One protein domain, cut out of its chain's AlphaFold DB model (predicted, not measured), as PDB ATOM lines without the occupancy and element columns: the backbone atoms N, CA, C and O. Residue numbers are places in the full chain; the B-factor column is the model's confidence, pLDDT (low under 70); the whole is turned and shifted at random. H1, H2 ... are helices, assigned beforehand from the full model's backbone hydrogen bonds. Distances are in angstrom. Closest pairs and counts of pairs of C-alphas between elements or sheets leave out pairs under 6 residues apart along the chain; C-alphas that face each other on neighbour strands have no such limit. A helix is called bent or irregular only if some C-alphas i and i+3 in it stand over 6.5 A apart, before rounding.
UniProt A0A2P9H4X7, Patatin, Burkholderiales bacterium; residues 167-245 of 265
ATOM      1  N   ASN A 167      29.278  45.722  28.506       67.88
ATOM      2  CA  ASN A 167      28.227  44.738  28.727       67.88
ATOM      3  C   ASN A 167      28.762  43.549  29.545       67.88
ATOM      4  O   ASN A 167      29.433  42.660  29.024       67.88
ATOM      5  N   VAL A 168      28.408  43.490  30.830       63.81
ATOM      6  CA  VAL A 168      28.793  42.396  31.740       63.81
ATOM      7  C   VAL A 168      28.232  41.028  31.329       63.81
ATOM      8  O   VAL A 168      28.771  39.993  31.730       63.81
ATOM      9  N   PHE A 169      27.187  40.981  30.501       67.94
ATOM     10  CA  PHE A 169      26.607  39.727  30.025       67.94
ATOM     11  C   PHE A 169      27.375  39.118  28.844       67.94
ATOM     12  O   PHE A 169      27.270  37.909  28.635       67.94
ATOM     13  N   SER A 170      28.217  39.891  28.152       67.25
ATOM     14  CA  SER A 170      29.045  39.432  27.031       67.25
ATOM     15  C   SER A 170      30.250  38.606  27.502       67.25
ATOM     16  O   SER A 170      31.093  39.071  28.270       67.25
ATOM     17  N   TYR A 171      30.366  37.361  27.029       62.06
ATOM     18  CA  TYR A 171      31.448  36.452  27.433       62.06
ATOM     19  C   TYR A 171      32.847  36.945  27.041       62.06
ATOM     20  O   TYR A 171      33.795  36.747  27.806       62.06
ATOM     21  N   SER A 172      32.990  37.586  25.876       63.28
ATOM     22  CA  SER A 172      34.262  38.169  25.434       63.28
ATOM     23  C   SER A 172      34.656  39.369  26.289       63.28
ATOM     24  O   SER A 172      35.825  39.510  26.655       63.28
ATOM     25  N   ASP A 173      33.677  40.187  26.671       70.06
ATOM     26  CA  ASP A 173      33.929  41.420  27.407       70.06
ATOM     27  C   ASP A 173      34.214  41.163  28.888       70.06
ATOM     28  O   ASP A 173      35.038  41.863  29.473       70.06
ATOM     29  N   ARG A 174      33.646  40.102  29.485       76.06
ATOM     30  CA  ARG A 174      33.917  39.707  30.883       76.06
ATOM     31  C   ARG A 174      35.402  39.537  31.174       76.06
ATOM     32  O   ARG A 174      35.888  40.034  32.181       76.06
ATOM     33  N   ARG A 175      36.137  38.844  30.295       79.44
ATOM     34  CA  ARG A 175      37.581  38.612  30.484       79.44
ATOM     35  C   ARG A 175      38.332  39.933  30.558       79.44
ATOM     36  O   ARG A 175      39.111  40.163  31.478       79.44
ATOM     37  N   ARG A 176      38.062  40.803  29.594       80.12
ATOM     38  CA  ARG A 176      38.694  42.109  29.523       80.12
ATOM     39  C   ARG A 176      38.311  42.989  30.711       80.12
ATOM     40  O   ARG A 176      39.194  43.592  31.305       80.12
ATOM     41  N   LEU A 177      37.037  43.002  31.090       84.75
ATOM     42  CA  LEU A 177      36.551  43.740  32.250       84.75
ATOM     43  C   LEU A 177      37.242  43.276  33.537       84.75
ATOM     44  O   LEU A 177      37.630  44.104  34.354       84.75
ATOM     45  N   CYS A 178      37.454  41.966  33.704       88.12
ATOM     46  CA  CYS A 178      38.210  41.431  34.834       88.12
ATOM     47  C   CYS A 178      39.671  41.899  34.829       88.12
ATOM     48  O   CYS A 178      40.183  42.273  35.882       88.12
ATOM     49  N   GLU A 179      40.342  41.900  33.672       89.69
ATOM     50  CA  GLU A 179      41.707  42.427  33.553       89.69
ATOM     51  C   GLU A 179      41.751  43.922  33.899       89.69
ATOM     52  O   GLU A 179      42.576  44.346  34.705       89.69
ATOM     53  N   HIS A 180      40.824  44.711  33.360       90.38
ATOM     54  CA  HIS A 180      40.699  46.137  33.652       90.38
ATOM     55  C   HIS A 180      40.472  46.401  35.146       90.38
ATOM     56  O   HIS A 180      41.244  47.131  35.769       90.38
ATOM     57  N   ALA A 181      39.488  45.736  35.758       92.00
ATOM     58  CA  ALA A 181      39.191  45.849  37.185       92.00
ATOM     59  C   ALA A 181      40.376  45.416  38.064       92.00
ATOM     60  O   ALA A 181      40.640  46.030  39.099       92.00
ATOM     61  N   TYR A 182      41.125  44.394  37.644       93.56
ATOM     62  CA  TYR A 182      42.338  43.958  38.328       93.56
ATOM     63  C   TYR A 182      43.423  45.038  38.299       93.56
ATOM     64  O   TYR A 182      43.963  45.381  39.352       93.56
ATOM     65  N   GLN A 183      43.709  45.628  37.134       92.81
ATOM     66  CA  GLN A 183      44.704  46.702  37.032       92.81
ATOM     67  C   GLN A 183      44.279  47.949  37.815       92.81
ATOM     68  O   GLN A 183      45.072  48.480  38.591       92.81
ATOM     69  N   ARG A 184      43.006  48.350  37.718       92.75
ATOM     70  CA  ARG A 184      42.450  49.459  38.508       92.75
ATOM     71  C   ARG A 184      42.569  49.229  40.008       92.75
ATOM     72  O   ARG A 184      42.972  50.131  40.733       92.75
ATOM     73  N   THR A 185      42.295  48.011  40.464       94.81
ATOM     74  CA  THR A 185      42.443  47.649  41.878       94.81
ATOM     75  C   THR A 185      43.908  47.709  42.313       94.81
ATOM     76  O   THR A 185      44.204  48.183  43.405       94.81
ATOM     77  N   ARG A 186      44.861  47.289  41.470       94.56
ATOM     78  CA  ARG A 186      46.297  47.433  41.771       94.56
ATOM     79  C   ARG A 186      46.711  48.895  41.891       94.56
ATOM     80  O   ARG A 186      47.466  49.228  42.802       94.56
ATOM     81  N   ASP A 187      46.218  49.750  41.002       92.56
ATOM     82  CA  ASP A 187      46.467  51.191  41.055       92.56
ATOM     83  C   ASP A 187      45.870  51.814  42.325       92.56
ATOM     84  O   ASP A 187      46.560  52.576  43.005       92.56
ATOM     85  N   ASP A 188      44.637  51.446  42.691       94.12
ATOM     86  CA  ASP A 188      43.981  51.884  43.931       94.12
ATOM     87  C   ASP A 188      44.774  51.452  45.174       94.12
ATOM     88  O   ASP A 188      45.104  52.278  46.026       94.12
ATOM     89  N   LEU A 189      45.203  50.186  45.229       95.19
ATOM     90  CA  LEU A 189      46.038  49.660  46.313       95.19
ATOM     91  C   LEU A 189      47.388  50.388  46.428       95.19
ATOM     92  O   LEU A 189      47.889  50.567  47.539       95.19
ATOM     93  N   ARG A 190      47.995  50.817  45.309       93.94
ATOM     94  CA  ARG A 190      49.217  51.646  45.341       93.94
ATOM     95  C   ARG A 190      48.922  53.047  45.869       93.94
ATOM     96  O   ARG A 190      49.655  53.528  46.731       93.94
ATOM     97  N   ARG A 191      47.853  53.679  45.375       93.88
ATOM     98  CA  ARG A 191      47.427  55.041  45.737       93.88
ATOM     99  C   ARG A 191      47.088  55.150  47.225       93.88
ATOM    100  O   ARG A 191      47.486  56.108  47.876       93.88
ATOM    101  N   ARG A 192      46.410  54.134  47.767       95.06
ATOM    102  CA  ARG A 192      45.942  54.057  49.161       95.06
ATOM    103  C   ARG A 192      46.873  53.256  50.071       95.06
ATOM    104  O   ARG A 192      46.476  52.840  51.155       95.06
ATOM    105  N   ARG A 193      48.123  53.009  49.657       93.19
ATOM    106  CA  ARG A 193      49.052  52.128  50.386       93.19
ATOM    107  C   ARG A 193      49.257  52.544  51.844       93.19
ATOM    108  O   ARG A 193      49.362  51.668  52.694       93.19
ATOM    109  N   SER A 194      49.376  53.843  52.120       92.44
ATOM    110  CA  SER A 194      49.567  54.363  53.481       92.44
ATOM    111  C   SER A 194      48.344  54.091  54.355       92.44
ATOM    112  O   SER A 194      48.476  53.411  55.365       92.44
ATOM    113  N   GLU A 195      47.165  54.529  53.907       94.44
ATOM    114  CA  GLU A 195      45.867  54.292  54.559       94.44
ATOM    115  C   GLU A 195      45.645  52.797  54.840       94.44
ATOM    116  O   GLU A 195      45.377  52.385  55.968       94.44
ATOM    117  N   LEU A 196      45.806  51.958  53.814       95.81
ATOM    118  CA  LEU A 196      45.532  50.529  53.912       95.81
ATOM    119  C   LEU A 196      46.559  49.783  54.758       95.81
ATOM    120  O   LEU A 196      46.206  48.784  55.372       95.81
ATOM    121  N   ARG A 197      47.818  50.232  54.810       95.00
ATOM    122  CA  ARG A 197      48.830  49.612  55.678       95.00
ATOM    123  C   ARG A 197      48.409  49.698  57.141       95.00
ATOM    124  O   ARG A 197      48.550  48.711  57.854       95.00
ATOM    125  N   ASP A 198      47.884  50.839  57.565       93.75
ATOM    126  CA  ASP A 198      47.543  51.072  58.965       93.75
ATOM    127  C   ASP A 198      46.260  50.309  59.347       93.75
ATOM    128  O   ASP A 198      46.175  49.707  60.418       93.75
ATOM    129  N   VAL A 199      45.279  50.246  58.437       95.00
ATOM    130  CA  VAL A 199      44.057  49.450  58.631       95.00
ATOM    131  C   VAL A 199      44.351  47.950  58.605       95.00
ATOM    132  O   VAL A 199      44.038  47.250  59.560       95.00
ATOM    133  N   LEU A 200      44.977  47.437  57.544       96.25
ATOM    134  CA  LEU A 200      45.243  46.003  57.384       96.25
ATOM    135  C   LEU A 200      46.267  45.487  58.406       96.25
ATOM    136  O   LEU A 200      46.151  44.352  58.872       96.25
ATOM    137  N   GLY A 201      47.228  46.330  58.798       95.75
ATOM    138  CA  GLY A 201      48.253  46.001  59.786       95.75
ATOM    139  C   GLY A 201      47.679  45.665  61.163       95.75
ATOM    140  O   GLY A 201      48.163  44.728  61.795       95.75
ATOM    141  N   ARG A 202      46.591  46.331  61.587       95.19
ATOM    142  CA  ARG A 202      45.861  46.001  62.831       95.19
ATOM    143  C   ARG A 202      45.309  44.572  62.852       95.19
ATOM    144  O   ARG A 202      45.102  44.018  63.924       95.19
ATOM    145  N   HIS A 203      45.131  43.962  61.679       96.50
ATOM    146  CA  HIS A 203      44.637  42.590  61.503       96.50
ATOM    147  C   HIS A 203      45.729  41.613  61.044       96.50
ATOM    148  O   HIS A 203      45.421  40.512  60.593       96.50
ATOM    149  N   GLY A 204      47.007  42.007  61.107       96.44
ATOM    150  CA  GLY A 204      48.132  41.163  60.690       96.44
ATOM    151  C   GLY A 204      48.218  40.929  59.176       96.44
ATOM    152  O   GLY A 204      48.869  39.982  58.735       96.44
ATOM    153  N   ILE A 205      47.569  41.771  58.365       96.38
ATOM    154  CA  ILE A 205      47.559  41.657  56.904       96.38
ATOM    155  C   ILE A 205      48.483  42.712  56.299       96.38
ATOM    156  O   ILE A 205      48.406  43.899  56.609       96.38
ATOM    157  N   SER A 206      49.341  42.283  55.373       95.00
ATOM    158  CA  SER A 206      50.261  43.165  54.653       95.00
ATOM    159  C   SER A 206      50.026  43.123  53.148       95.00
ATOM    160  O   SER A 206      49.835  42.052  52.566       95.00
ATOM    161  N   ILE A 207      50.127  44.279  52.494       93.81
ATOM    162  CA  ILE A 207      50.093  44.377  51.034       93.81
ATOM    163  C   ILE A 207      51.414  43.866  50.448       93.81
ATOM    164  O   ILE A 207      52.496  44.339  50.799       93.81
ATOM    165  N   ASN A 208      51.328  42.949  49.483       93.56
ATOM    166  CA  ASN A 208      52.497  42.468  48.755       93.56
ATOM    167  C   ASN A 208      52.991  43.524  47.748       93.56
ATOM    168  O   ASN A 208      52.503  43.619  46.619       93.56
ATOM    169  N   ALA A 209      53.999  44.299  48.150       91.06
ATOM    170  CA  ALA A 209      54.573  45.362  47.328       91.06
ATOM    171  C   ALA A 209      55.189  44.856  46.012       91.06
ATOM    172  O   ALA A 209      55.138  45.572  45.017       91.06
ATOM    173  N   LYS A 210      55.710  43.620  45.971       92.50
ATOM    174  CA  LYS A 210      56.284  43.036  44.745       92.50
ATOM    175  C   LYS A 210      55.206  42.832  43.679       92.50
ATOM    176  O   LYS A 210      55.398  43.196  42.526       92.50
ATOM    177  N   VAL A 211      54.040  42.327  44.086       90.81
ATOM    178  CA  VAL A 211      52.873  42.154  43.201       90.81
ATOM    179  C   VAL A 211      52.369  43.495  42.673       90.81
ATOM    180  O   VAL A 211      51.948  43.591  41.519       90.81
ATOM    181  N   LEU A 212      52.412  44.547  43.492       91.19
ATOM    182  CA  LEU A 212      52.034  45.880  43.040       91.19
ATOM    183  C   LEU A 212      53.092  46.493  42.116       91.19
ATOM    184  O   LEU A 212      52.714  47.106  41.130       91.19
ATOM    185  N   ALA A 213      54.386  46.312  42.361       89.69
ATOM    186  CA  ALA A 213      55.440  46.881  41.517       89.69
ATOM    187  C   ALA A 213      55.566  46.213  40.131       89.69
ATOM    188  O   ALA A 213      56.080  46.827  39.206       89.69
ATOM    189  N   ASP A 214      55.092  44.974  39.968       92.19
ATOM    190  CA  ASP A 214      55.219  44.222  38.713       92.19
ATOM    191  C   ASP A 214      54.310  44.761  37.589       92.19
ATOM    192  O   ASP A 214      53.152  44.365  37.448       92.19
ATOM    193  N   GLU A 215      54.816  45.661  36.751       86.62
ATOM    194  CA  GLU A 215      54.072  46.229  35.615       86.62
ATOM    195  C   GLU A 215      53.648  45.194  34.561       86.62
ATOM    196  O   GLU A 215      52.719  45.439  33.793       86.62
ATOM    197  N   GLN A 216      54.288  44.022  34.528       87.62
ATOM    198  CA  GLN A 216      53.989  42.964  33.562       87.62
ATOM    199  C   GLN A 216      52.918  41.993  34.059       87.62
ATOM    200  O   GLN A 216      52.475  41.125  33.298       87.62
ATOM    201  N   ARG A 217      52.487  42.134  35.315       88.75
ATOM    202  CA  ARG A 217      51.483  41.265  35.915       88.75
ATOM    203  C   ARG A 217      50.105  41.506  35.316       88.75
ATOM    204  O   ARG A 217      49.532  42.581  35.478       88.75
ATOM    205  N   THR A 218      49.536  40.456  34.744       88.81
ATOM    206  CA  THR A 218      48.156  40.407  34.254       88.81
ATOM    207  C   THR A 218      47.346  39.381  35.044       88.81
ATOM    208  O   THR A 218      47.910  38.442  35.613       88.81
ATOM    209  N   LEU A 219      46.027  39.564  35.116       86.75
ATOM    210  CA  LEU A 219      45.117  38.554  35.666       86.75
ATOM    211  C   LEU A 219      44.970  37.388  34.683       86.75
ATOM    212  O   LEU A 219      44.926  36.224  35.079       86.75
ATOM    213  N   LEU A 220      44.911  37.707  33.391       81.00
ATOM    214  CA  LEU A 220      44.831  36.734  32.309       81.00
ATOM    215  C   LEU A 220      46.240  36.420  31.791       81.00
ATOM    216  O   LEU A 220      46.964  37.317  31.360       81.00
ATOM    217  N   VAL A 221      46.649  35.149  31.827       61.59
ATOM    218  CA  VAL A 221      47.973  34.710  31.347       61.59
ATOM    219  C   VAL A 221      48.161  35.091  29.869       61.59
ATOM    220  O   VAL A 221      47.249  34.928  29.056       61.59
ATOM    221  N   ARG A 222      49.350  35.624  29.539       48.34
ATOM    222  CA  ARG A 222      49.760  36.115  28.211       48.34
ATOM    223  C   ARG A 222      49.415  35.115  27.101       48.34
ATOM    224  O   ARG A 222      50.118  34.137  26.893       48.34
ATOM    225  N   GLY A 223      48.362  35.429  26.357       44.44
ATOM    226  CA  GLY A 223      48.037  34.783  25.086       44.44
ATOM    227  C   GLY A 223      47.283  35.687  24.113       44.44
ATOM    228  O   GLY A 223      47.326  35.444  22.919       44.44
ATOM    229  N   HIS A 224      46.612  36.745  24.582       41.97
ATOM    230  CA  HIS A 224      45.784  37.585  23.715       41.97
ATOM    231  C   HIS A 224      45.857  39.050  24.160       41.97
ATOM    232  O   HIS A 224      45.034  39.520  24.943       41.97
ATOM    233  N   ARG A 225      46.861  39.788  23.664       38.78
ATOM    234  CA  ARG A 225      46.825  41.260  23.672       38.78
ATOM    235  C   ARG A 225      45.699  41.687  22.727       38.78
ATOM    236  O   ARG A 225      45.876  41.653  21.515       38.78
ATOM    237  N   VAL A 226      44.535  42.033  23.269       43.31
ATOM    238  CA  VAL A 226      43.429  42.576  22.469       43.31
ATOM    239  C   VAL A 226      43.688  44.065  22.239       43.31
ATOM    240  O   VAL A 226      43.896  44.825  23.182       43.31
ATOM    241  N   ASP A 227      43.734  44.455  20.968       41.19
ATOM    242  CA  ASP A 227      44.056  45.802  20.502       41.19
ATOM    243  C   ASP A 227      43.039  46.847  21.003       41.19
ATOM    244  O   ASP A 227      41.851  46.805  20.666       41.19
ATOM    245  N   ARG A 228      43.529  47.819  21.788       41.38
ATOM    246  CA  ARG A 228      42.758  48.939  22.359       41.38
ATOM    247  C   ARG A 228      42.006  49.760  21.300       41.38
ATOM    248  O   ARG A 228      40.981  50.346  21.632       41.38
ATOM    249  N   ARG A 229      42.460  49.800  20.038       40.91
ATOM    250  CA  ARG A 229      41.837  50.620  18.972       40.91
ATOM    251  C   ARG A 229      40.577  50.011  18.354       40.91
ATOM    252  O   ARG A 229      39.750  50.742  17.814       40.91
ATOM    253  N   ARG A 230      40.397  48.688  18.427       39.50
ATOM    254  CA  ARG A 230      39.228  47.998  17.837       39.50
ATOM    255  C   ARG A 230      37.948  48.195  18.659       39.50
ATOM    256  O   ARG A 230      36.844  48.057  18.143       39.50
ATOM    257  N   VAL A 231      38.115  48.538  19.931       44.97
ATOM    258  CA  VAL A 231      37.069  48.577  20.955       44.97
ATOM    259  C   VAL A 231      36.209  49.830  20.887       44.97
ATOM    260  O   VAL A 231      34.993  49.708  21.007       44.97
ATOM    261  N   ASP A 232      36.813  51.011  20.704       50.03
ATOM    262  CA  ASP A 232      36.041  52.255  20.557       50.03
ATOM    263  C   ASP A 232      35.043  52.098  19.400       50.03
ATOM    264  O   ASP A 232      33.893  52.505  19.509       50.03
ATOM    265  N   LYS A 233      35.448  51.398  18.329       40.91
ATOM    266  CA  LYS A 233      34.549  51.034  17.235       40.91
ATOM    267  C   LYS A 233      33.482  50.041  17.676       40.91
ATOM    268  O   LYS A 233      32.317  50.360  17.514       40.91
ATOM    269  N   LEU A 234      33.830  48.888  18.252       44.97
ATOM    270  CA  LEU A 234      32.865  47.825  18.596       44.97
ATOM    271  C   LEU A 234      31.761  48.260  19.573       44.97
ATOM    272  O   LEU A 234      30.606  47.912  19.355       44.97
ATOM    273  N   GLY A 235      32.089  49.046  20.603       50.88
ATOM    274  CA  GLY A 235      31.081  49.588  21.523       50.88
ATOM    275  C   GLY A 235      30.114  50.546  20.823       50.88
ATOM    276  O   GLY A 235      28.904  50.449  21.007       50.88
ATOM    277  N   LEU A 236      30.636  51.409  19.944       49.56
ATOM    278  CA  LEU A 236      29.815  52.275  19.093       49.56
ATOM    279  C   LEU A 236      29.008  51.468  18.064       49.56
ATOM    280  O   LEU A 236      27.847  51.781  17.835       49.56
ATOM    281  N   THR A 237      29.580  50.393  17.509       46.69
ATOM    282  CA  THR A 237      28.923  49.558  16.485       46.69
ATOM    283  C   THR A 237      27.778  48.744  17.083       46.69
ATOM    284  O   THR A 237      26.754  48.574  16.439       46.69
ATOM    285  N   ALA A 238      27.920  48.256  18.319       49.69
ATOM    286  CA  ALA A 238      26.844  47.554  19.018       49.69
ATOM    287  C   ALA A 238      25.656  48.489  19.297       49.69
ATOM    288  O   ALA A 238      24.512  48.109  19.072       49.69
ATOM    289  N   VAL A 239      25.933  49.734  19.700       47.94
ATOM    290  CA  VAL A 239      24.911  50.780  19.881       47.94
ATOM    291  C   VAL A 239      24.267  51.183  18.547       47.94
ATOM    292  O   VAL A 239      23.081  51.499  18.494       47.94
ATOM    293  N   GLU A 240      25.028  51.187  17.455       51.50
ATOM    294  CA  GLU A 240      24.536  51.503  16.111       51.50
ATOM    295  C   GLU A 240      23.688  50.367  15.512       51.50
ATOM    296  O   GLU A 240      22.681  50.624  14.848       51.50
ATOM    297  N   LEU A 241      24.037  49.113  15.811       52.81
ATOM    298  CA  LEU A 241      23.263  47.933  15.431       52.81
ATOM    299  C   LEU A 241      21.913  47.885  16.158       52.81
ATOM    300  O   LEU A 241      20.894  47.679  15.507       52.81
ATOM    301  N   ASP A 242      21.900  48.152  17.466       45.94
ATOM    302  CA  ASP A 242      20.680  48.226  18.286       45.94
ATOM    303  C   ASP A 242      19.707  49.285  17.730       45.94
ATOM    304  O   ASP A 242      18.553  49.000  17.424       45.94
ATOM    305  N   LYS A 243      20.225  50.479  17.402       48.72
ATOM    306  CA  LYS A 243      19.452  51.554  16.745       48.72
ATOM    307  C   LYS A 243      18.922  51.179  15.360       48.72
ATOM    308  O   LYS A 243      17.887  51.691  14.929       48.72
ATOM    309  N   THR A 244      19.657  50.348  14.623       59.25
ATOM    310  CA  THR A 244      19.252  49.895  13.285       59.25
ATOM    311  C   THR A 244      18.138  48.855  13.379       59.25
ATOM    312  O   THR A 244      17.183  48.918  12.605       59.25
ATOM    313  N   LEU A 245      18.221  47.951  14.359       57.06
ATOM    314  CA  LEU A 245      17.180  46.971  14.658       57.06
ATOM    315  C   LEU A 245      15.887  47.657  15.125       57.06
ATOM    316  O   LEU A 245      14.830  47.369  14.568       57.06
TER     317      LEU A 245
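What this domain is: This is residues 167 to 245 of the 265 residues of the protein "Patatin" of Burkholderiales bacterium (UniProt A0A2P9H4X7). Look first for one long helix, H1, which makes the spine of the model; at its last residue the chain turns a corner into the short H2, then folds back so that the small H3 packs on the last part of H1. From there a long loop leads back to a second long helix, H4, whose residues 236 to 245 stick out as a free arm and add to the length. The printed part has 79 residues with four named helices, in the order H1, H2, H3, H4, and no named strand; the class is all helix. The whole is only just extended, close to loose, with a radius of gyration of the C-alphas of 17.6 A, and spans 56 by 26 by 19 A.

Where its parts are: Find C-alpha 171 at (31.448, 36.452, 27.433); from there H1 runs to residue 191, 30.6 A from first to last C-alpha. It is neither bent nor irregular, but only just: C-alphas 172 and 175 are 6.1 A apart. Next comes H2, residues 193 to 201, beginning at C-alpha 193 at (49.052, 52.128, 50.386). H3 is residues 209 to 213. H4, residues 228 to 245, is 26.8 A long and ends at C-alpha 245 at (17.180, 46.971, 14.658); it too is neither bent nor irregular, but only just, with C-alphas 229 and 232 6.2 A apart.

How they stand to each other: Start at H1 and look at residues 186 to 190, with which alone it touches H3; the closest C-alphas are those of Arg 186 and Leu 212, 6.1 A apart. H1 and H2 are close but not clearly touching: their closest C-alphas, of Leu 189 and Leu 196, are 7.7 A apart. Their lines are about perpendicular, at 89 degrees. H2 and H3 are apart. H4 is apart from H1, H2 and H3. In H2 and H3 every O i to N i+4 pair is within hydrogen-bond range; in H1 it is 15 of 17 and in H4 12 of 14.

The domain as a whole: The two C-alphas farthest apart are those of Arg 202 and Thr 244, at 56.4 A. Without the stretches that stand free, the body has 49 residues and spans 39 by 23 by 16 A. The printed part has no cut. The link from H1 to H2 is tight, that from H2 to H3 is short, and that from H3 to H4, residues 214 to 227, is long. The mean pLDDT of the printed part is 75.2; look for values under 70 at residues 167 to 172 and 221 to 245, which take in H4, with a mean of 48.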